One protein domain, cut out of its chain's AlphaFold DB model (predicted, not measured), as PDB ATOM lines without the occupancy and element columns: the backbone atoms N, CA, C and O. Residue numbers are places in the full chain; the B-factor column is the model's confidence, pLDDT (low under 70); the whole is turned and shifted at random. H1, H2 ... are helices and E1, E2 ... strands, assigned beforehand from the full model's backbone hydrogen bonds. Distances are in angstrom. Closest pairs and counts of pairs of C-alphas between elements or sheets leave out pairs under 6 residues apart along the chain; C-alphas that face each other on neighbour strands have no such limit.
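AT A GLANCE: This is residues 11 to 180 of the 767 residues of an uncharacterized protein of Minicystis rosea (UniProt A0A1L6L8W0). Look for two lobes end to end: the larger is a strongly twisted sheet of five strands curled round H7, with H4 on the same face as H7 and H5 over the other face, and the smaller holds the three crossed helices H1, H2 and H3. Between the lobes, the short helix H6 touches H1 and grazes the sheet, while residues 57 to 66, of which 57 to 60 belong to H3, stick out. The printed part has 170 residues, with seven named helices and five named strands in the order H1 H2 H3 H4 E1 H5 E2 H6 E3 H7 E4 E5. The sheet runs E1 E2 E3 E5 E4 and is mixed, and the class is mixed, helices and strands. The whole is compact, with a radius of gyration of the C-alphas of 18.0 A, yet elongated, spanning 52 by 32 by 27 A.

HOW THE PARTS SIT: Start at the edge strand E1, residues 84 to 87, and its parallel neighbour E2, residues 117 to 120, where N 85 and O 117 are 2.9 A apart. E3, residues 134 to 141, is antiparallel to E2, with N 118 and O 140 at 2.8 A. Its pairing is staggered: residues 138 to 141 pair with E2, and 134 to 138 with the antiparallel E5, residues 175 to 179, where N 135 and O 178 are 2.8 A apart. E5 forms a hairpin with the other edge strand, E4, residues 167 to 172; look at N 169 and O 177, 2.9 A apart. The sheet curls round H7, residues 149 to 163, whose closest C-alphas to E3 are those of His 150 and Gly 140, 4.6 A apart. E3, H7 and E4 form a split strand-helix-strand unit, two strands running the same way with E5 between them, and its crossover is right-handed. H4, residues 68 to 81, is on the same face at a height over the sheet of 8.3 A, and touches residues 157 to 163 of H7 alone, closest at the C-alphas of Ala 75 and Leu 161, 5.4 A. H5, residues 94 to 110, is on the opposite face at a height of 9.3 A, giving three layers, helices on both faces of a sheet. E1, H5 and E2 form a strand-helix-strand unit, two parallel neighbours with a helix between, also right-handed. H6, residues 126 to 131, touches H1, residues 11 to 21, closest at the C-alphas of Leu 126 and Leu 21, 7.1 A. H1 forms a helical hairpin with H2, residues 26 to 36, at a steep tilt of 43 degrees, their closest C-alphas being those of Ile 15 and Ile 29, 6.6 A. H3, residues 42 to 60, touches H1 at a steep tilt of 44 degrees, closest at the C-alphas of Leu 49 and Ile 15, 6.3 A. H3 is apart from H4. Every O i to N i+4 pair is within hydrogen-bond range in H1, H2, H3, H4, H6 and H7, and 11 of 13 are in H5.

IN THESE COORDINATES: Find C-alpha 134 at (183.532, 150.578, 160.565); from there E3 runs 23.1 A to C-alpha 141. Go back to C-alpha 11 at (173.373, 146.936, 183.642), where H1 begins. H3 measures 26.0 A, H5 24.0 A, H7 21.5 A, H4 19.9 A and E4 16.1 A from first to last C-alpha. E5 ends at C-alpha 179, (184.059, 147.763, 157.233).

THE WHOLE: The C-alphas farthest apart are those of Ala 43 and Ser 148, 53.3 A. The printed part has no cut, and its links are tight or short, with no long one. Its mean pLDDT is 90.5; look for values under 70 at residues 127 to 128 and 130 to 132.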
ATOM      1  N   LEU A  11     172.616 148.167 183.434       91.38
ATOM      2  CA  LEU A  11     173.373 146.936 183.642       91.38
ATOM      3  C   LEU A  11     173.251 145.991 182.438       91.38
ATOM      4  O   LEU A  11     174.261 145.623 181.848       91.38
ATOM      5  N   ASP A  12     172.024 145.663 182.016       90.88
ATOM      6  CA  ASP A  12     171.794 144.778 180.863       90.88
ATOM      7  C   ASP A  12     172.432 145.334 179.584       90.88
ATOM      8  O   ASP A  12     172.979 144.585 178.780       90.88
ATOM      9  N   ALA A  13     172.370 146.655 179.389       89.69
ATOM     10  CA  ALA A  13     172.970 147.321 178.239       89.69
ATOM     11  C   ALA A  13     174.505 147.245 178.254       89.69
ATOM     12  O   ALA A  13     175.113 147.020 177.208       89.69
ATOM     13  N   MET A  14     175.129 147.405 179.424       91.00
ATOM     14  CA  MET A  14     176.578 147.279 179.580       91.00
ATOM     15  C   MET A  14     177.043 145.833 179.366       91.00
ATOM     16  O   MET A  14     177.927 145.604 178.541       91.00
ATOM     17  N   ILE A  15     176.383 144.855 179.994       93.56
ATOM     18  CA  ILE A  15     176.656 143.424 179.788       93.56
ATOM     19  C   ILE A  15     176.491 143.054 178.310       93.56
ATOM     20  O   ILE A  15     177.360 142.416 177.719       93.56
ATOM     21  N   ALA A  16     175.392 143.479 177.679       89.94
ATOM     22  CA  ALA A  16     175.147 143.209 176.268       89.94
ATOM     23  C   ALA A  16     176.221 143.833 175.365       89.94
ATOM     24  O   ALA A  16     176.627 143.196 174.391       89.94
ATOM     25  N   ARG A  17     176.704 145.042 175.685       88.06
ATOM     26  CA  ARG A  17     177.814 145.685 174.970       88.06
ATOM     27  C   ARG A  17     179.092 144.858 175.095       88.06
ATOM     28  O   ARG A  17     179.664 144.512 174.069       88.06
ATOM     29  N   GLU A  18     179.511 144.490 176.301       89.44
ATOM     30  CA  GLU A  18     180.738 143.702 176.501       89.44
ATOM     31  C   GLU A  18     180.681 142.338 175.797       89.44
ATOM     32  O   GLU A  18     181.625 141.935 175.110       89.44
ATOM     33  N   LEU A  19     179.534 141.657 175.868       90.62
ATOM     34  CA  LEU A  19     179.306 140.415 175.129       90.62
ATOM     35  C   LEU A  19     179.325 140.620 173.611       90.62
ATOM     36  O   LEU A  19     179.814 139.754 172.883       90.62
ATOM     37  N   HIS A  20     178.802 141.748 173.124       88.00
ATOM     38  CA  HIS A  20     178.837 142.097 171.709       88.00
ATOM     39  C   HIS A  20     180.275 142.323 171.223       88.00
ATOM     40  O   HIS A  20     180.640 141.804 170.164       88.00
ATOM     41  N   LEU A  21     181.097 143.026 172.012       87.56
ATOM     42  CA  LEU A  21     182.514 143.265 171.723       87.56
ATOM     43  C   LEU A  21     183.331 141.969 171.737       87.56
ATOM     44  O   LEU A  21     184.171 141.774 170.863       87.56
ATOM     45  N   GLY A  22     183.057 141.066 172.682       88.94
ATOM     46  CA  GLY A  22     183.582 139.700 172.680       88.94
ATOM     47  C   GLY A  22     185.061 139.554 173.065       88.94
ATOM     48  O   GLY A  22     185.660 138.531 172.734       88.94
ATOM     49  N   TYR A  23     185.650 140.552 173.736       87.00
ATOM     50  CA  TYR A  23     187.025 140.493 174.271       87.00
ATOM     51  C   TYR A  23     187.095 140.164 175.766       87.00
ATOM     52  O   TYR A  23     188.107 139.623 176.207       87.00
ATOM     53  N   SER A  24     186.036 140.461 176.518       86.94
ATOM     54  CA  SER A  24     185.968 140.262 177.968       86.94
ATOM     55  C   SER A  24     185.449 138.857 178.307       86.94
ATOM     56  O   SER A  24     184.489 138.367 177.691       86.94
ATOM     57  N   ASP A  25     186.090 138.187 179.270       88.56
ATOM     58  CA  ASP A  25     185.589 136.945 179.873       88.56
ATOM     59  C   ASP A  25     184.457 137.234 180.878       88.56
ATOM     60  O   ASP A  25     184.067 138.384 181.071       88.56
ATOM     61  N   ASP A  26     183.827 136.185 181.410       91.94
ATOM     62  CA  ASP A  26     182.646 136.343 182.269       91.94
ATOM     63  C   ASP A  26     183.008 137.073 183.562       91.94
ATOM     64  O   ASP A  26     182.281 137.965 183.995       91.94
ATOM     65  N   GLU A  27     184.157 136.739 184.141       91.94
ATOM     66  CA  GLU A  27     184.685 137.345 185.355       91.94
ATOM     67  C   GLU A  27     184.954 138.836 185.169       91.94
ATOM     68  O   GLU A  27     184.499 139.628 185.991       91.94
ATOM     69  N   ARG A  28     185.609 139.233 184.072       89.00
ATOM     70  CA  ARG A  28     185.844 140.645 183.752       89.00
ATOM     71  C   ARG A  28     184.537 141.415 183.611       89.00
ATOM     72  O   ARG A  28     184.425 142.515 184.134       89.00
ATOM     73  N   ILE A  29     183.547 140.845 182.921       92.38
ATOM     74  CA  ILE A  29     182.246 141.507 182.742       92.38
ATOM     75  C   ILE A  29     181.547 141.689 184.090       92.38
ATOM     76  O   ILE A  29     180.938 142.732 184.315       92.38
ATOM     77  N   VAL A  30     181.628 140.696 184.980       93.69
ATOM     78  CA  VAL A  30     181.063 140.788 186.334       93.69
ATOM     79  C   VAL A  30     181.786 141.853 187.155       93.69
ATOM     80  O   VAL A  30     181.113 142.691 187.746       93.69
ATOM     81  N   GLU A  31     183.120 141.856 187.159       92.06
ATOM     82  CA  GLU A  31     183.948 142.849 187.857       92.06
ATOM     83  C   GLU A  31     183.591 144.272 187.403       92.06
ATOM     84  O   GLU A  31     183.151 145.089 188.213       92.06
ATOM     85  N   ASP A  32     183.665 144.534 186.095       89.94
ATOM     86  CA  ASP A  32     183.380 145.848 185.517       89.94
ATOM     87  C   ASP A  32     181.925 146.285 185.802       89.94
ATOM     88  O   ASP A  32     181.652 147.459 186.076       89.94
ATOM     89  N   ALA A  33     180.972 145.348 185.771       93.75
ATOM     90  CA  ALA A  33     179.567 145.625 186.055       93.75
ATOM     91  C   ALA A  33     179.319 145.932 187.537       93.75
ATOM     92  O   ALA A  33     178.573 146.861 187.845       93.75
ATOM     93  N   THR A  34     179.934 145.195 188.461       92.75
ATOM     94  CA  THR A  34     179.809 145.449 189.902       92.75
ATOM     95  C   THR A  34     180.478 146.768 190.294       92.75
ATOM     96  O   THR A  34     179.921 147.513 191.100       92.75
ATOM     97  N   GLU A  35     181.613 147.121 189.681       91.31
ATOM     98  CA  GLU A  35     182.246 148.432 189.878       91.31
ATOM     99  C   GLU A  35     181.376 149.582 189.353       91.31
ATOM    100  O   GLU A  35     181.224 150.614 190.017       91.31
ATOM    101  N   GLN A  36     180.786 149.424 188.165       90.81
ATOM    102  CA  GLN A  36     179.985 150.474 187.538       90.81
ATOM    103  C   GLN A  36     178.584 150.612 188.150       90.81
ATOM    104  O   GLN A  36     178.010 151.708 188.150       90.81
ATOM    105  N   PHE A  37     178.027 149.519 188.667       91.75
ATOM    106  CA  PHE A  37     176.678 149.442 189.217       91.75
ATOM    107  C   PHE A  37     176.704 148.914 190.662       91.75
ATOM    108  O   PHE A  37     176.166 147.840 190.923       91.75
ATOM    109  N   PRO A  38     177.250 149.685 191.624       87.94
ATOM    110  CA  PRO A  38     177.441 149.236 193.008       87.94
ATOM    111  C   PRO A  38     176.131 148.957 193.767       87.94
ATOM    112  O   PRO A  38     176.153 148.340 194.828       87.94
ATOM    113  N   ASP A  39     174.989 149.404 193.235       88.88
ATOM    114  CA  ASP A  39     173.655 149.103 193.771       88.88
ATOM    115  C   ASP A  39     173.182 147.673 193.437       88.88
ATOM    116  O   ASP A  39     172.166 147.215 193.966       88.88
ATOM    117  N   HIS A  40     173.883 146.971 192.541       86.44
ATOM    118  CA  HIS A  40     173.622 145.582 192.190       86.44
ATOM    119  C   HIS A  40     174.645 144.676 192.872       86.44
ATOM    120  O   HIS A  40     175.851 144.851 192.708       86.44
ATOM    121  N   ASP A  41     174.161 143.675 193.608       89.44
ATOM    122  CA  ASP A  41     175.043 142.629 194.111       89.44
ATOM    123  C   ASP A  41     175.569 141.743 192.967       89.44
ATOM    124  O   ASP A  41     174.995 141.654 191.876       89.44
ATOM    125  N   GLU A  42     176.696 141.078 193.219       89.94
ATOM    126  CA  GLU A  42     177.354 140.219 192.234       89.94
ATOM    127  C   GLU A  42     176.432 139.089 191.740       89.94
ATOM    128  O   GLU A  42     176.470 138.711 190.569       89.94
ATOM    129  N   ALA A  43     175.552 138.570 192.604       90.31
ATOM    130  CA  ALA A  43     174.606 137.517 192.241       90.31
ATOM    131  C   ALA A  43     173.597 137.998 191.183       90.31
ATOM    132  O   ALA A  43     173.323 137.282 190.216       90.31
ATOM    133  N   ALA A  44     173.082 139.222 191.322       90.19
ATOM    134  CA  ALA A  44     172.205 139.855 190.347       90.19
ATOM    135  C   ALA A  44     172.933 140.134 189.024       90.19
ATOM    136  O   ALA A  44     172.373 139.872 187.956       90.19
ATOM    137  N   VAL A  45     174.184 140.602 189.077       93.62
ATOM    138  CA  VAL A  45     175.030 140.813 187.888       93.62
ATOM    139  C   VAL A  45     175.266 139.496 187.142       93.62
ATOM    140  O   VAL A  45     175.055 139.425 185.931       93.62
ATOM    141  N   ARG A  46     175.622 138.423 187.856       93.00
ATOM    142  CA  ARG A  46     175.829 137.087 187.272       93.00
ATOM    143  C   ARG A  46     174.556 136.520 186.651       93.00
ATOM    144  O   ARG A  46     174.622 135.918 185.582       93.00
ATOM    145  N   ALA A  47     173.400 136.734 187.275       90.38
ATOM    146  CA  ALA A  47     172.118 136.329 186.705       90.38
ATOM    147  C   ALA A  47     171.802 137.085 185.400       90.38
ATOM    148  O   ALA A  47     171.370 136.468 184.423       90.38
ATOM    149  N   ALA A  48     172.058 138.398 185.356       92.81
ATOM    150  CA  ALA A  48     171.895 139.205 184.146       92.81
ATOM    151  C   ALA A  48     172.860 138.764 183.029       92.81
ATOM    152  O   ALA A  48     172.448 138.612 181.876       92.81
ATOM    153  N   LEU A  49     174.118 138.470 183.376       94.81
ATOM    154  CA  LEU A  49     175.110 137.924 182.451       94.81
ATOM    155  C   LEU A  49     174.673 136.570 181.885       94.81
ATOM    156  O   LEU A  49     174.683 136.399 180.668       94.81
ATOM    157  N   ALA A  50     174.227 135.637 182.728       92.88
ATOM    158  CA  ALA A  50     173.744 134.329 182.287       92.88
ATOM    159  C   ALA A  50     172.590 134.451 181.275       92.88
ATOM    160  O   ALA A  50     172.625 133.826 180.213       92.88
ATOM    161  N   ALA A  51     171.613 135.322 181.543       90.56
ATOM    162  CA  ALA A  51     170.510 135.578 180.620       90.56
ATOM    163  C   ALA A  51     170.987 136.182 179.284       90.56
ATOM    164  O   ALA A  51     170.522 135.797 178.205       90.56
ATOM    165  N   ALA A  52     171.943 137.113 179.330       93.25
ATOM    166  CA  ALA A  52     172.516 137.719 178.133       93.25
ATOM    167  C   ALA A  52     173.346 136.713 177.309       93.25
ATOM    168  O   ALA A  52     173.292 136.733 176.075       93.25
ATOM    169  N   LEU A  53     174.047 135.787 177.968       92.50
ATOM    170  CA  LEU A  53     174.790 134.698 177.331       92.50
ATOM    171  C   LEU A  53     173.877 133.720 176.596       92.50
ATOM    172  O   LEU A  53     174.188 133.333 175.471       92.50
ATOM    173  N   GLU A  54     172.736 133.348 177.176       89.44
ATOM    174  CA  GLU A  54     171.751 132.496 176.496       89.44
ATOM    175  C   GLU A  54     171.230 133.150 175.213       89.44
ATOM    176  O   GLU A  54     171.168 132.511 174.156       89.44
ATOM    177  N   LYS A  55     170.912 134.448 175.280       89.75
ATOM    178  CA  LYS A  55     170.488 135.225 174.111       89.75
ATOM    179  C   LYS A  55     171.582 135.262 173.044       89.75
ATOM    180  O   LYS A  55     171.308 134.981 171.876       89.75
ATOM    181  N   ARG A  56     172.827 135.536 173.439       89.62
ATOM    182  CA  ARG A  56     173.978 135.551 172.528       89.62
ATOM    183  C   ARG A  56     174.207 134.188 171.880       89.62
ATOM    184  O   ARG A  56     174.385 134.111 170.669       89.62
ATOM    185  N   ALA A  57     174.121 133.104 172.648       88.56
ATOM    186  CA  ALA A  57     174.280 131.746 172.138       88.56
ATOM    187  C   ALA A  57     173.214 131.378 171.091       88.56
ATOM    188  O   ALA A  57     173.477 130.560 170.209       88.56
ATOM    189  N   LEU A  58     172.012 131.953 171.169       88.38
ATOM    190  CA  LEU A  58     170.983 131.800 170.138       88.38
ATOM    191  C   LEU A  58     171.309 132.610 168.876       88.38
ATOM    192  O   LEU A  58     171.174 132.077 167.775       88.38
ATOM    193  N   GLU A  59     171.770 133.854 169.022       88.62
ATOM    194  CA  GLU A  59     172.207 134.699 167.899       88.62
ATOM    195  C   GLU A  59     173.363 134.047 167.127       88.62
ATOM    196  O   GLU A  59     173.321 133.943 165.898       88.62
ATOM    197  N   GLU A  60     174.358 133.528 167.848       89.31
ATOM    198  CA  GLU A  60     175.568 132.919 167.293       89.31
ATOM    199  C   GLU A  60     175.309 131.663 166.450       89.31
ATOM    200  O   GLU A  60     176.119 131.343 165.574       89.31
ATOM    201  N   ARG A  61     174.183 130.967 166.667       88.25
ATOM    202  CA  ARG A  61     173.754 129.823 165.837       88.25
ATOM    203  C   ARG A  61     173.338 130.241 164.430       88.25
ATOM    204  O   ARG A  61     173.405 129.423 163.520       88.25
ATOM    205  N   GLY A  62     172.876 131.479 164.262       89.12
ATOM    206  CA  GLY A  62     172.468 132.027 162.968       89.12
ATOM    207  C   GLY A  62     173.615 132.656 162.178       89.12
ATOM    208  O   GLY A  62     173.413 133.099 161.050       89.12
ATOM    209  N   TRP A  63     174.806 132.746 162.765       92.81
ATOM    210  CA  TRP A  63     175.960 133.354 162.116       92.81
ATOM    211  C   TRP A  63     176.597 132.413 161.091       92.81
ATOM    212  O   TRP A  63     176.526 131.193 161.252       92.81
ATOM    213  N   PRO A  64     177.263 132.963 160.060       91.81
ATOM    214  CA  PRO A  64     178.018 132.151 159.117       91.81
ATOM    215  C   PRO A  64     179.143 131.370 159.814       91.81
ATOM    216  O   PRO A  64     179.581 131.708 160.920       91.81
ATOM    217  N   GLU A  65     179.628 130.327 159.136       89.81
ATOM    218  CA  GLU A  65     180.769 129.518 159.589       89.81
ATOM    219  C   GLU A  65     182.035 130.366 159.775       89.81
ATOM    220  O   GLU A  65     182.778 130.157 160.726       89.81
ATOM    221  N   THR A  66     182.247 131.353 158.899       92.00
ATOM    222  CA  THR A  66     183.325 132.343 159.000       92.00
ATOM    223  C   THR A  66     182.720 133.740 159.032       92.00
ATOM    224  O   THR A  66     182.047 134.143 158.077       92.00
ATOM    225  N   THR A  67     182.952 134.477 160.115       94.00
ATOM    226  CA  THR A  67     182.525 135.872 160.281       94.00
ATOM    227  C   THR A  67     183.610 136.848 159.824       94.00
ATOM    228  O   THR A  67     184.760 136.470 159.584       94.00
ATOM    229  N   ASP A  68     183.270 138.133 159.713       95.12
ATOM    230  CA  ASP A  68     184.270 139.164 159.415       95.12
ATOM    231  C   ASP A  68     185.286 139.333 160.555       95.12
ATOM    232  O   ASP A  68     186.448 139.641 160.298       95.12
ATOM    233  N   CYS A  69     184.903 139.035 161.801       93.31
ATOM    234  CA  CYS A  69     185.840 138.988 162.923       93.31
ATOM    235  C   CYS A  69     186.833 137.819 162.796       93.31
ATOM    236  O   CYS A  69     188.011 138.005 163.089       93.31
ATOM    237  N   ASP A  70     186.410 136.652 162.292       93.19
ATOM    238  CA  ASP A  70     187.326 135.527 162.023       93.19
ATOM    239  C   ASP A  70     188.338 135.883 160.914       93.19
ATOM    240  O   ASP A  70     189.524 135.546 160.981       93.19
ATOM    241  N   ARG A  71     187.888 136.623 159.892       95.44
ATOM    242  CA  ARG A  71     188.756 137.162 158.832       95.44
ATOM    243  C   ARG A  71     189.718 138.219 159.367       95.44
ATOM    244  O   ARG A  71     190.877 138.242 158.954       95.44
ATOM    245  N   LEU A  72     189.266 139.064 160.293       95.44
ATOM    246  CA  LEU A  72     190.101 140.065 160.957       95.44
ATOM    247  C   LEU A  72     191.212 139.392 161.775       95.44
ATOM    248  O   LEU A  72     192.375 139.775 161.652       95.44
ATOM    249  N   ASP A  73     190.882 138.345 162.532       93.94
ATOM    250  CA  ASP A  73     191.851 137.521 163.265       93.94
ATOM    251  C   ASP A  73     192.889 136.906 162.315       93.94
ATOM    252  O   ASP A  73     194.095 136.974 162.576       93.94
ATOM    253  N   SER A  74     192.446 136.376 161.171       92.69
ATOM    254  CA  SER A  74     193.341 135.838 160.141       92.69
ATOM    255  C   SER A  74     194.256 136.909 159.532       92.69
ATOM    256  O   SER A  74     195.450 136.657 159.354       92.69
ATOM    257  N   ALA A  75     193.740 138.110 159.258       97.00
ATOM    258  CA  ALA A  75     194.527 139.220 158.726       97.00
ATOM    259  C   ALA A  75     195.599 139.693 159.720       97.00
ATOM    260  O   ALA A  75     196.747 139.896 159.328       97.00
ATOM    261  N   PHE A  76     195.253 139.817 161.004       97.12
ATOM    262  CA  PHE A  76     196.202 140.182 162.061       97.12
ATOM    263  C   PHE A  76     197.292 139.117 162.227       97.12
ATOM    264  O   PHE A  76     198.470 139.456 162.292       97.12
ATOM    265  N   ALA A  77     196.927 137.833 162.207       93.44
ATOM    266  CA  ALA A  77     197.900 136.742 162.260       93.44
ATOM    267  C   ALA A  77     198.846 136.726 161.044       93.44
ATOM    268  O   ALA A  77     200.030 136.422 161.184       93.44
ATOM    269  N   ALA A  78     198.347 137.066 159.851       94.25
ATOM    270  CA  ALA A  78     199.179 137.189 158.656       94.25
ATOM    271  C   ALA A  78     200.152 138.377 158.746       94.25
ATOM    272  O   ALA A  78     201.308 138.247 158.356       94.25
ATOM    273  N   LEU A  79     199.705 139.512 159.289       96.38
ATOM    274  CA  LEU A  79     200.544 140.694 159.504       96.38
ATOM    275  C   LEU A  79     201.670 140.421 160.511       96.38
ATOM    276  O   LEU A  79     202.817 140.775 160.240       96.38
ATOM    277  N   GLU A  80     201.370 139.709 161.598       94.56
ATOM    278  CA  GLU A  80     202.373 139.217 162.555       94.56
ATOM    279  C   GLU A  80     203.442 138.360 161.877       94.56
ATOM    280  O   GLU A  80     204.637 138.609 162.020       94.56
ATOM    281  N   ALA A  81     203.024 137.393 161.056       92.44
ATOM    282  CA  ALA A  81     203.950 136.537 160.316       92.44
ATOM    283  C   ALA A  81     204.831 137.313 159.313       92.44
ATOM    284  O   ALA A  81     205.909 136.847 158.945       92.44
ATOM    285  N   GLU A  82     204.394 138.495 158.871       93.62
ATOM    286  CA  GLU A  82     205.147 139.392 157.989       93.62
ATOM    287  C   GLU A  82     206.085 140.352 158.757       93.62
ATOM    288  O   GLU A  82     206.841 141.102 158.124       93.62
ATOM    289  N   GLY A  83     206.086 140.315 160.095       93.56
ATOM    290  CA  GLY A  83     206.900 141.167 160.968       93.56
ATOM    291  C   GLY A  83     206.234 142.495 161.343       93.56
ATOM    292  O   GLY A  83     206.931 143.460 161.649       93.56
ATOM    293  N   VAL A  84     204.904 142.592 161.268       96.69
ATOM    294  CA  VAL A  84     204.136 143.741 161.772       96.69
ATOM    295  C   VAL A  84     203.508 143.356 163.108       96.69
ATOM    296  O   VAL A  84     202.660 142.470 163.142       96.69
ATOM    297  N   VAL A  85     203.868 144.053 164.188       97.06
ATOM    298  CA  VAL A  85     203.282 143.825 165.519       97.06
ATOM    299  C   VAL A  85     201.807 144.238 165.489       97.06
ATOM    300  O   VAL A  85     201.483 145.423 165.425       97.06
ATOM    301  N   ALA A  86     200.905 143.263 165.492       95.75
ATOM    302  CA  ALA A  86     199.471 143.412 165.301       95.75
ATOM    303  C   ALA A  86     198.704 143.063 166.588       95.75
ATOM    304  O   ALA A  86     198.717 141.924 167.066       95.75
ATOM    305  N   ARG A  87     197.988 144.034 167.165       95.75
ATOM    306  CA  ARG A  87     197.235 143.840 168.418       95.75
ATOM    307  C   ARG A  87     195.778 144.271 168.299       95.75
ATOM    308  O   ARG A  87     195.472 145.390 167.900       95.75
ATOM    309  N   GLN A  88     194.872 143.379 168.676       93.25
ATOM    310  CA  GLN A  88     193.438 143.660 168.750       93.25
ATOM    311  C   GLN A  88     193.043 144.051 170.176       93.25
ATOM    312  O   GLN A  88     193.581 143.481 171.121       93.25
ATOM    313  N   SER A  89     192.095 144.983 170.328       88.62
ATOM    314  CA  SER A  89     191.613 145.474 171.633       88.62
ATOM    315  C   SER A  89     192.762 145.840 172.590       88.62
ATOM    316  O   SER A  89     192.808 145.432 173.749       88.62
ATOM    317  N   PHE A  90     193.737 146.580 172.064       89.25
ATOM    318  CA  PHE A  90     195.016 146.840 172.710       89.25
ATOM    319  C   PHE A  90     194.986 148.152 173.492       89.25
ATOM    320  O   PHE A  90     195.010 149.235 172.901       89.25
ATOM    321  N   TRP A  91     194.972 148.043 174.823       88.19
ATOM    322  CA  TRP A  91     194.908 149.164 175.767       88.19
ATOM    323  C   TRP A  91     193.659 150.046 175.633       88.19
ATOM    324  O   TRP A  91     192.775 149.831 174.801       88.19
ATOM    325  N   CYS A  92     193.576 151.050 176.508       83.25
ATOM    326  CA  CYS A  92     192.419 151.922 176.614       83.25
ATOM    327  C   CYS A  92     192.402 153.083 175.596       83.25
ATOM    328  O   CYS A  92     191.368 153.559 175.134       83.25
ATOM    329  N   CYS A  93     193.547 153.602 175.194       87.19
ATOM    330  CA  CYS A  93     193.574 154.760 174.304       87.19
ATOM    331  C   CYS A  93     194.890 154.832 173.555       87.19
ATOM    332  O   CYS A  93     195.871 154.198 173.940       87.19
ATOM    333  N   THR A  94     194.932 155.650 172.506       88.25
ATOM    334  CA  THR A  94     196.145 155.881 171.710       88.25
ATOM    335  C   THR A  94     197.355 156.269 172.563       88.25
ATOM    336  O   THR A  94     198.446 155.756 172.329       88.25
ATOM    337  N   SER A  95     197.185 157.113 173.590       90.62
ATOM    338  CA  SER A  95     198.297 157.522 174.462       90.62
ATOM    339  C   SER A  95     198.847 156.392 175.336       90.62
ATOM    340  O   SER A  95     200.017 156.445 175.700       90.62
ATOM    341  N   CYS A  96     198.039 155.377 175.657       91.31
ATOM    342  CA  CYS A  96     198.485 154.184 176.382       91.31
ATOM    343  C   CYS A  96     199.019 153.103 175.431       91.31
ATOM    344  O   CYS A  96     200.027 152.467 175.721       91.31
ATOM    345  N   ALA A  97     198.382 152.933 174.272       90.75
ATOM    346  CA  ALA A  97     198.734 151.919 173.288       90.75
ATOM    347  C   ALA A  97     200.087 152.188 172.611       90.75
ATOM    348  O   ALA A  97     200.879 151.267 172.455       90.75
ATOM    349  N   ILE A  98     200.393 153.438 172.238       91.75
ATOM    350  CA  ILE A  98     201.651 153.770 171.546       91.75
ATOM    351  C   ILE A  98     202.911 153.385 172.342       91.75
ATOM    352  O   ILE A  98     203.777 152.729 171.764       91.75
ATOM    353  N   PRO A  99     203.089 153.779 173.619       92.38
ATOM    354  CA  PRO A  99     204.283 153.380 174.360       92.38
ATOM    355  C   PRO A  99     204.350 151.863 174.568       92.38
ATOM    356  O   PRO A  99     205.432 151.295 174.448       92.38
ATOM    357  N   ALA A 100     203.213 151.199 174.805       91.56
ATOM    358  CA  ALA A 100     203.173 149.754 175.000       91.56
ATOM    359  C   ALA A 100     203.544 148.975 173.730       91.56
ATOM    360  O   ALA A 100     204.401 148.100 173.786       91.56
ATOM    361  N   ILE A 101     202.970 149.331 172.574       94.25
ATOM    362  CA  ILE A 101     203.274 148.635 171.317       94.25
ATOM    363  C   ILE A 101     204.716 148.881 170.879       94.25
ATOM    364  O   ILE A 101     205.362 147.974 170.375       94.25
ATOM    365  N   LYS A 102     205.262 150.078 171.141       92.62
ATOM    366  CA  LYS A 102     206.688 150.352 170.930       92.62
ATOM    367  C   LYS A 102     207.576 149.503 171.838       92.62
ATOM    368  O   LYS A 102     208.608 149.040 171.373       92.62
ATOM    369  N   GLY A 103     207.182 149.287 173.093       92.00
ATOM    370  CA  GLY A 103     207.874 148.361 173.992       92.00
ATOM    371  C   GLY A 103     207.911 146.941 173.425       92.00
ATOM    372  O   GLY A 103     208.984 146.363 173.306       92.00
ATOM    373  N   GLU A 104     206.768 146.426 172.962       94.62
ATOM    374  CA  GLU A 104     206.711 145.101 172.328       94.62
ATOM    375  C   GLU A 104     207.555 145.016 171.051       94.62
ATOM    376  O   GLU A 104     208.212 144.008 170.811       94.62
ATOM    377  N   MET A 105     207.589 146.080 170.243       93.62
ATOM    378  CA  MET A 105     208.471 146.149 169.077       93.62
ATOM    379  C   MET A 105     209.954 146.074 169.473       93.62
ATOM    380  O   MET A 105     210.701 145.343 168.832       93.62
ATOM    381  N   MET A 106     210.378 146.782 170.526       91.00
ATOM    382  CA  MET A 106     211.757 146.700 171.033       91.00
ATOM    383  C   MET A 106     212.092 145.292 171.530       91.00
ATOM    384  O   MET A 106     213.188 144.800 171.274       91.00
ATOM    385  N   ASP A 107     211.155 144.637 172.216       89.88
ATOM    386  CA  ASP A 107     211.335 143.269 172.705       89.88
ATOM    387  C   ASP A 107     211.482 142.270 171.549       89.88
ATOM    388  O   ASP A 107     212.324 141.373 171.606       89.88
ATOM    389  N   GLU A 108     210.694 142.427 170.483       87.56
ATOM    390  CA  GLU A 108     210.805 141.611 169.271       87.56
ATOM    391  C   GLU A 108     212.122 141.867 168.525       87.56
ATOM    392  O   GLU A 108     212.817 140.917 168.159       87.56
ATOM    393  N   GLU A 109     212.536 143.126 168.376       90.62
ATOM    394  CA  GLU A 109     213.842 143.478 167.802       90.62
ATOM    395  C   GLU A 109     214.999 142.894 168.629       90.62
ATOM    396  O   GLU A 109     215.940 142.326 168.068       90.62
ATOM    397  N   ALA A 110     214.916 142.949 169.963       88.94
ATOM    398  CA  ALA A 110     215.910 142.375 170.870       88.94
ATOM    399  C   ALA A 110     215.997 140.841 170.772       88.94
ATOM    400  O   ALA A 110     217.058 140.264 171.019       88.94
ATOM    401  N   ARG A 111     214.911 140.171 170.365       88.00
ATOM    402  CA  ARG A 111     214.881 138.730 170.054       88.00
ATOM    403  C   ARG A 111     215.418 138.399 168.659       88.00
ATOM    404  O   ARG A 111     215.469 137.227 168.293       88.00
ATOM    405  N   GLY A 112     215.832 139.403 167.885       88.81
ATOM    406  CA  GLY A 112     216.298 139.244 166.509       88.81
ATOM    407  C   GLY A 112     215.168 139.142 165.482       88.81
ATOM    408  O   GLY A 112     215.436 138.834 164.318       88.81
ATOM    409  N   THR A 113     213.917 139.402 165.874       88.38
ATOM    410  CA  THR A 113     212.788 139.486 164.946       88.38
ATOM    411  C   THR A 113     212.876 140.804 164.177       88.38
ATOM    412  O   THR A 113     212.980 141.883 164.757       88.38
ATOM    413  N   ALA A 114     212.812 140.741 162.846       89.56
ATOM    414  CA  ALA A 114     212.765 141.945 162.023       89.56
ATOM    415  C   ALA A 114     211.381 142.608 162.126       89.56
ATOM    416  O   ALA A 114     210.439 142.199 161.441       89.56
ATOM    417  N   VAL A 115     211.269 143.644 162.957       94.56
ATOM    418  CA  VAL A 115     210.043 144.432 163.107       94.56
ATOM    419  C   VAL A 115     209.950 145.469 161.993       94.56
ATOM    420  O   VAL A 115     210.822 146.313 161.809       94.56
ATOM    421  N   ARG A 116     208.867 145.407 161.222       93.88
ATOM    422  CA  ARG A 116     208.587 146.318 160.103       93.88
ATOM    423  C   ARG A 116     207.688 147.483 160.500       93.88
ATOM    424  O   ARG A 116     207.611 148.461 159.767       93.88
ATOM    425  N   GLY A 117     206.963 147.348 161.603       95.88
ATOM    426  CA  GLY A 117     205.984 148.320 162.063       95.88
ATOM    427  C   GLY A 117     204.944 147.683 162.968       95.88
ATOM    428  O   GLY A 117     205.132 146.567 163.453       95.88
ATOM    429  N   TYR A 118     203.839 148.387 163.165       97.06
ATOM    430  CA  TYR A 118     202.751 147.947 164.019       97.06
ATOM    431  C   TYR A 118     201.375 148.281 163.440       97.06
ATOM    432  O   TYR A 118     201.219 149.222 162.656       97.06
ATOM    433  N   VAL A 119     200.366 147.540 163.895       97.44
ATOM    434  CA  VAL A 119     198.948 147.858 163.722       97.44
ATOM    435  C   VAL A 119     198.172 147.523 164.995       97.44
ATOM    436  O   VAL A 119     198.375 146.475 165.603       97.44
ATOM    437  N   TYR A 120     197.255 148.391 165.411       96.44
ATOM    438  CA  TYR A 120     196.343 148.076 166.506       96.44
ATOM    439  C   TYR A 120     195.015 148.826 166.417       96.44
ATOM    440  O   TYR A 120     194.895 149.833 165.724       96.44
ATOM    441  N   PHE A 121     194.032 148.372 167.187       93.81
ATOM    442  CA  PHE A 121     192.906 149.197 167.631       93.81
ATOM    443  C   PHE A 121     192.738 149.038 169.141       93.81
ATOM    444  O   PHE A 121     193.016 147.971 169.687       93.81
ATOM    445  N   HIS A 122     192.329 150.109 169.817       88.38
ATOM    446  CA  HIS A 122     192.161 150.132 171.274       88.38
ATOM    447  C   HIS A 122     190.687 149.960 171.666       88.38
ATOM    448  O   HIS A 122     189.801 150.074 170.819       88.38
ATOM    449  N   TRP A 123     190.407 149.737 172.954       81.62
ATOM    450  CA  TRP A 123     189.063 149.396 173.464       81.62
ATOM    451  C   TRP A 123     187.944 150.398 173.094       81.62
ATOM    452  O   TRP A 123     186.778 150.050 173.049       81.62
ATOM    453  N   GLY A 124     188.302 151.644 172.795       76.38
ATOM    454  CA  GLY A 124     187.398 152.788 172.682       76.38
ATOM    455  C   GLY A 124     187.090 153.084 171.226       76.38
ATOM    456  O   GLY A 124     186.130 153.774 170.930       76.38
ATOM    457  N   MET A 125     187.875 152.502 170.313       80.50
ATOM    458  CA  MET A 125     187.528 152.408 168.896       80.50
ATOM    459  C   MET A 125     186.464 151.334 168.653       80.50
ATOM    460  O   MET A 125     185.883 151.282 167.576       80.50
ATOM    461  N   LEU A 126     186.196 150.469 169.638       78.62
ATOM    462  CA  LEU A 126     185.121 149.487 169.550       78.62
ATOM    463  C   LEU A 126     183.739 150.096 169.816       78.62
ATOM    464  O   LEU A 126     182.744 149.518 169.390       78.62
ATOM    465  N   ASP A 127     183.661 151.268 170.451       69.31
ATOM    466  CA  ASP A 127     182.393 151.997 170.589       69.31
ATOM    467  C   ASP A 127     181.867 152.470 169.222       69.31
ATOM    468  O   ASP A 127     180.656 152.468 168.979       69.31
ATOM    469  N   ASP A 128     182.774 152.782 168.290       67.50
ATOM    470  CA  ASP A 128     182.433 153.108 166.902       67.50
ATOM    471  C   ASP A 128     181.894 151.877 166.151       67.50
ATOM    472  O   ASP A 128     180.980 152.004 165.342       67.50
ATOM    473  N   VAL A 129     182.379 150.674 166.483       71.50
ATOM    474  CA  VAL A 129     181.865 149.404 165.935       71.50
ATOM    475  C   VAL A 129     180.511 149.027 166.541       71.50
ATOM    476  O   VAL A 129     179.630 148.503 165.868       71.50
ATOM    477  N   ALA A 130     180.303 149.320 167.824       61.94
ATOM    478  CA  ALA A 130     179.010 149.109 168.468       61.94
ATOM    479  C   ALA A 130     177.915 150.041 167.907       61.94
ATOM    480  O   ALA A 130     176.726 149.771 168.090       61.94
ATOM    481  N   SER A 131     178.303 151.137 167.243       60.06
ATOM    482  CA  SER A 131     177.403 152.148 166.677       60.06
ATOM    483  C   SER A 131     177.395 152.215 165.140       60.06
ATOM    484  O   SER A 131     176.521 152.880 164.576       60.06
ATOM    485  N   GLY A 132     178.290 151.497 164.454       66.50
ATOM    486  CA  GLY A 132     178.383 151.423 162.995       66.50
ATOM    487  C   GLY A 132     179.291 150.289 162.502       66.50
ATOM    488  O   GLY A 132     179.970 149.633 163.276       66.50
ATOM    489  N   ASP A 133     179.334 150.063 161.189       75.75
ATOM    490  CA  ASP A 133     180.026 148.897 160.611       75.75
ATOM    491  C   ASP A 133     181.532 149.122 160.375       75.75
ATOM    492  O   ASP A 133     182.157 148.346 159.663       75.75
ATOM    493  N   THR A 134     182.143 150.193 160.892       88.88
ATOM    494  CA  THR A 134     183.532 150.578 160.565       88.88
ATOM    495  C   THR A 134     184.450 150.577 161.780       88.88
ATOM    496  O   THR A 134     184.122 151.157 162.810       88.88
ATOM    497  N   LEU A 135     185.649 150.012 161.623       92.69
ATOM    498  CA  LEU A 135     186.708 149.987 162.628       92.69
ATOM    499  C   LEU A 135     187.959 150.713 162.120       92.69
ATOM    500  O   LEU A 135     188.538 150.346 161.095       92.69
ATOM    501  N   GLY A 136     188.410 151.715 162.875       93.19
ATOM    502  CA  GLY A 136     189.690 152.385 162.651       93.19
ATOM    503  C   GLY A 136     190.867 151.589 163.222       93.19
ATOM    504  O   GLY A 136     190.842 151.162 164.374       93.19
ATOM    505  N   LEU A 137     191.927 151.436 162.431       95.62
ATOM    506  CA  LEU A 137     193.168 150.748 162.780       95.62
ATOM    507  C   LEU A 137     194.338 151.731 162.745       95.62
ATOM    508  O   LEU A 137     194.659 152.305 161.703       95.62
ATOM    509  N   GLN A 138     195.010 151.903 163.876       95.81
ATOM    510  CA  GLN A 138     196.207 152.728 163.995       95.81
ATOM    511  C   GLN A 138     197.429 151.953 163.527       95.81
ATOM    512  O   GLN A 138     197.655 150.825 163.954       95.81
ATOM    513  N   CYS A 139     198.227 152.573 162.667       95.69
ATOM    514  CA  CYS A 139     199.386 151.972 162.022       95.69
ATOM    515  C   CYS A 139     200.632 152.836 162.239       95.69
ATOM    516  O   CYS A 139     200.546 154.065 162.323       95.69
ATOM    517  N   GLY A 140     201.801 152.204 162.267       93.69
ATOM    518  CA  GLY A 140     203.081 152.905 162.270       93.69
ATOM    519  C   GLY A 140     204.234 152.024 161.804       93.69
ATOM    520  O   GLY A 140     204.109 150.808 161.718       93.69
ATOM    521  N   GLY A 141     205.340 152.673 161.450       92.38
ATOM    522  CA  GLY A 141     206.567 152.061 160.930       92.38
ATOM    523  C   GLY A 141     207.427 151.493 162.053       92.38
ATOM    524  O   GLY A 141     207.031 151.552 163.220       92.38
ATOM    525  N   ALA A 142     208.590 150.945 161.704       87.81
ATOM    526  CA  ALA A 142     209.563 150.485 162.690       87.81
ATOM    527  C   ALA A 142     210.072 151.657 163.551       87.81
ATOM    528  O   ALA A 142     209.924 152.823 163.189       87.81
ATOM    529  N   ILE A 143     210.686 151.366 164.700       81.44
ATOM    530  CA  ILE A 143     211.133 152.415 165.638       81.44
ATOM    531  C   ILE A 143     212.194 153.322 165.003       81.44
ATOM    532  O   ILE A 143     212.207 154.524 165.261       81.44
ATOM    533  N   ALA A 144     213.065 152.743 164.177       76.62
ATOM    534  CA  ALA A 144     214.134 153.452 163.482       76.62
ATOM    535  C   ALA A 144     213.680 154.173 162.199       76.62
ATOM    536  O   ALA A 144     214.482 154.889 161.598       76.62
ATOM    537  N   ASP A 145     212.433 153.976 161.762       81.19
ATOM    538  CA  ASP A 145     211.926 154.570 160.529       81.19
ATOM    539  C   ASP A 145     211.536 156.046 160.714       81.19
ATOM    540  O   ASP A 145     211.107 156.479 161.786       81.19
ATOM    541  N   ASP A 146     211.623 156.819 159.628       76.38
ATOM    542  CA  ASP A 146     211.013 158.147 159.559       76.38
ATOM    543  C   ASP A 146     209.482 158.072 159.372       76.38
ATOM    544  O   ASP A 146     208.905 157.022 159.066       76.38
ATOM    545  N   ASP A 147     208.805 159.215 159.523       75.19
ATOM    546  CA  ASP A 147     207.343 159.302 159.408       75.19
ATOM    547  C   ASP A 147     206.810 158.818 158.040       75.19
ATOM    548  O   ASP A 147     205.670 158.355 157.946       75.19
ATOM    549  N   SER A 148     207.634 158.834 156.981       74.69
ATOM    550  CA  SER A 148     207.241 158.376 155.641       74.69
ATOM    551  C   SER A 148     207.032 156.857 155.560       74.69
ATOM    552  O   SER A 148     206.429 156.351 154.607       74.69
ATOM    553  N   ALA A 149     207.509 156.097 156.551       82.88
ATOM    554  CA  ALA A 149     207.310 154.655 156.623       82.88
ATOM    555  C   ALA A 149     205.904 154.242 157.059       82.88
ATOM    556  O   ALA A 149     205.489 153.115 156.785       82.88
ATOM    557  N   HIS A 150     205.152 155.141 157.695       88.50
ATOM    558  CA  HIS A 150     203.820 154.832 158.211       88.50
ATOM    559  C   HIS A 150     202.832 154.490 157.092       88.50
ATOM    560  O   HIS A 150     202.152 153.464 157.171       88.50
ATOM    561  N   GLY A 151     202.850 155.255 155.994       91.06
ATOM    562  CA  GLY A 151     201.995 155.000 154.833       91.06
ATOM    563  C   GLY A 151     202.216 153.612 154.221       91.06
ATOM    564  O   GLY A 151     201.256 152.925 153.879       91.06
ATOM    565  N   ARG A 152     203.467 153.126 154.191       93.38
ATOM    566  CA  ARG A 152     203.789 151.773 153.698       93.38
ATOM    567  C   ARG A 152     203.182 150.672 154.569       93.38
ATOM    568  O   ARG A 152     202.836 149.607 154.058       93.38
ATOM    569  N   ILE A 153     203.064 150.905 155.878       96.19
ATOM    570  CA  ILE A 153     202.410 149.961 156.791       96.19
ATOM    571  C   ILE A 153     200.896 150.017 156.632       96.19
ATOM    572  O   ILE A 153     200.284 148.957 156.554       96.19
ATOM    573  N   VAL A 154     200.300 151.199 156.468       97.25
ATOM    574  CA  VAL A 154     198.868 151.323 156.141       97.25
ATOM    575  C   VAL A 154     198.528 150.554 154.863       97.25
ATOM    576  O   VAL A 154     197.610 149.737 154.868       97.25
ATOM    577  N   GLU A 155     199.297 150.733 153.785       96.38
ATOM    578  CA  GLU A 155     199.104 149.989 152.532       96.38
ATOM    579  C   GLU A 155     199.188 148.471 152.741       96.38
ATOM    580  O   GLU A 155     198.369 147.717 152.207       96.38
ATOM    581  N   ARG A 156     200.146 148.014 153.557       96.81
ATOM    582  CA  ARG A 156     200.319 146.593 153.880       96.81
ATOM    583  C   ARG A 156     199.153 146.034 154.690       96.81
ATOM    584  O   ARG A 156     198.662 144.954 154.367       96.81
ATOM    585  N   VAL A 157     198.684 146.777 155.690       97.94
ATOM    586  CA  VAL A 157     197.516 146.431 156.510       97.94
ATOM    587  C   VAL A 157     196.269 146.328 155.635       97.94
ATOM    588  O   VAL A 157     195.595 145.300 155.649       97.94
ATOM    589  N   VAL A 158     196.004 147.328 154.790       98.19
ATOM    590  CA  VAL A 158     194.869 147.316 153.852       98.19
ATOM    591  C   VAL A 158     194.953 146.124 152.899       98.19
ATOM    592  O   VAL A 158     193.951 145.449 152.662       98.19
ATOM    593  N   ALA A 159     196.140 145.817 152.371       98.06
ATOM    594  CA  ALA A 159     196.334 144.657 151.508       98.06
ATOM    595  C   ALA A 159     196.079 143.329 152.243       98.06
ATOM    596  O   ALA A 159     195.489 142.419 151.661       98.06
ATOM    597  N   ALA A 160     196.496 143.196 153.504       98.06
ATOM    598  CA  ALA A 160     196.226 142.010 154.320       98.06
ATOM    599  C   ALA A 160     194.728 141.827 154.601       98.06
ATOM    600  O   ALA A 160     194.196 140.735 154.407       98.06
ATOM    601  N   LEU A 161     194.028 142.904 154.959       98.12
ATOM    602  CA  LEU A 161     192.583 142.885 155.198       98.12
ATOM    603  C   LEU A 161     191.807 142.517 153.927       98.12
ATOM    604  O   LEU A 161     190.952 141.633 153.957       98.12
ATOM    605  N   LYS A 162     192.167 143.104 152.778       98.06
ATOM    606  CA  LYS A 162     191.560 142.756 151.482       98.06
ATOM    607  C   LYS A 162     191.808 141.301 151.093       98.06
ATOM    608  O   LYS A 162     190.897 140.649 150.590       98.06
ATOM    609  N   ARG A 163     193.008 140.765 151.349       97.81
ATOM    610  CA  ARG A 163     193.315 139.336 151.137       97.81
ATOM    611  C   ARG A 163     192.460 138.421 152.013       97.81
ATOM    612  O   ARG A 163     192.078 137.353 151.551       97.81
ATOM    613  N   ALA A 164     192.138 138.848 153.233       96.12
ATOM    614  CA  ALA A 164     191.226 138.136 154.124       96.12
ATOM    615  C   ALA A 164     189.743 138.271 153.722       96.12
ATOM    616  O   ALA A 164     188.882 137.665 154.352       96.12
ATOM    617  N   GLY A 165     189.431 139.030 152.664       96.50
ATOM    618  CA  GLY A 165     188.069 139.232 152.170       96.50
ATOM    619  C   GLY A 165     187.324 140.392 152.833       96.50
ATOM    620  O   GLY A 165     186.106 140.458 152.708       96.50
ATOM    621  N   LEU A 166     188.030 141.291 153.526       96.94
ATOM    622  CA  LEU A 166     187.445 142.450 154.200       96.94
ATOM    623  C   LEU A 166     187.510 143.710 153.329       96.94
ATOM    624  O   LEU A 166     188.469 143.930 152.579       96.94
ATOM    625  N   ALA A 167     186.502 144.571 153.456       95.75
ATOM    626  CA  ALA A 167     186.478 145.875 152.805       95.75
ATOM    627  C   ALA A 167     187.299 146.875 153.633       95.75
ATOM    628  O   ALA A 167     186.850 147.317 154.682       95.75
ATOM    629  N   ALA A 168     188.509 147.207 153.176       97.00
ATOM    630  CA  ALA A 168     189.413 148.111 153.890       97.00
ATOM    631  C   ALA A 168     189.987 149.218 152.996       97.00
ATOM    632  O   ALA A 168     190.220 149.013 151.798       97.00
ATOM    633  N   GLU A 169     190.295 150.364 153.591       96.81
ATOM    634  CA  GLU A 169     190.947 151.497 152.934       96.81
ATOM    635  C   GLU A 169     191.922 152.237 153.856       96.81
ATOM    636  O   GLU A 169     191.878 152.112 155.077       96.81
ATOM    637  N   GLY A 170     192.862 152.974 153.262       95.94
ATOM    638  CA  GLY A 170     193.772 153.844 154.004       95.94
ATOM    639  C   GLY A 170     193.136 155.219 154.168       95.94
ATOM    640  O   GLY A 170     192.872 155.885 153.170       95.94
ATOM    641  N   ARG A 171     192.906 155.651 155.408       93.56
ATOM    642  CA  ARG A 171     192.290 156.948 155.724       93.56
ATOM    643  C   ARG A 171     193.320 158.061 155.902       93.56
ATOM    644  O   ARG A 171     193.036 159.225 155.633       93.56
ATOM    645  N   SER A 172     194.510 157.712 156.377       93.19
ATOM    646  CA  SER A 172     195.651 158.617 156.523       93.19
ATOM    647  C   SER A 172     196.960 157.829 156.454       93.19
ATOM    648  O   SER A 172     196.946 156.603 156.373       93.19
ATOM    649  N   GLU A 173     198.102 158.509 156.565       90.69
ATOM    650  CA  GLU A 173     199.417 157.857 156.655       90.69
ATOM    651  C   GLU A 173     199.579 156.965 157.895       90.69
ATOM    652  O   GLU A 173     200.487 156.144 157.934       90.69
ATOM    653  N   ARG A 174     198.708 157.095 158.904       93.06
ATOM    654  CA  ARG A 174     198.761 156.317 160.153       93.06
ATOM    655  C   ARG A 174     197.472 155.565 160.458       93.06
ATOM    656  O   ARG A 174     197.340 154.998 161.540       93.06
ATOM    657  N   THR A 175     196.495 155.569 159.557       94.62
ATOM    658  CA  THR A 175     195.182 154.988 159.847       94.62
ATOM    659  C   THR A 175     194.653 154.220 158.651       94.62
ATOM    660  O   THR A 175     194.466 154.794 157.578       94.62
ATOM    661  N   ALA A 176     194.379 152.935 158.857       96.25
ATOM    662  CA  ALA A 176     193.518 152.146 157.990       96.25
ATOM    663  C   ALA A 176     192.107 152.099 158.591       96.25
ATOM    664  O   ALA A 176     191.936 152.240 159.798       96.25
ATOM    665  N   GLU A 177     191.099 151.902 157.761       95.12
ATOM    666  CA  GLU A 177     189.714 151.710 158.173       95.12
ATOM    667  C   GLU A 177     189.186 150.444 157.504       95.12
ATOM    668  O   GLU A 177     189.554 150.137 156.366       95.12
ATOM    669  N   VAL A 178     188.375 149.676 158.222       95.38
ATOM    670  CA  VAL A 178     187.794 148.432 157.718       95.38
ATOM    671  C   VAL A 178     186.311 148.364 158.050       95.38
ATOM    672  O   VAL A 178     185.919 148.626 159.184       95.38
ATOM    673  N   THR A 179     185.493 148.010 157.063       93.38
ATOM    674  CA  THR A 179     184.059 147.763 157.233       93.38
ATOM    675  C   THR A 179     183.818 146.279 157.513       93.38
ATOM    676  O   THR A 179     184.302 145.430 156.761       93.38
ATOM    677  N   LEU A 180     183.092 145.970 158.587       91.94
ATOM    678  CA  LEU A 180     182.899 144.632 159.143       91.94
ATOM    679  C   LEU A 180     181.454 144.457 159.629       91.94
ATOM    680  O   LEU A 180     180.938 145.310 160.347       91.94
TER     681      LEU A 180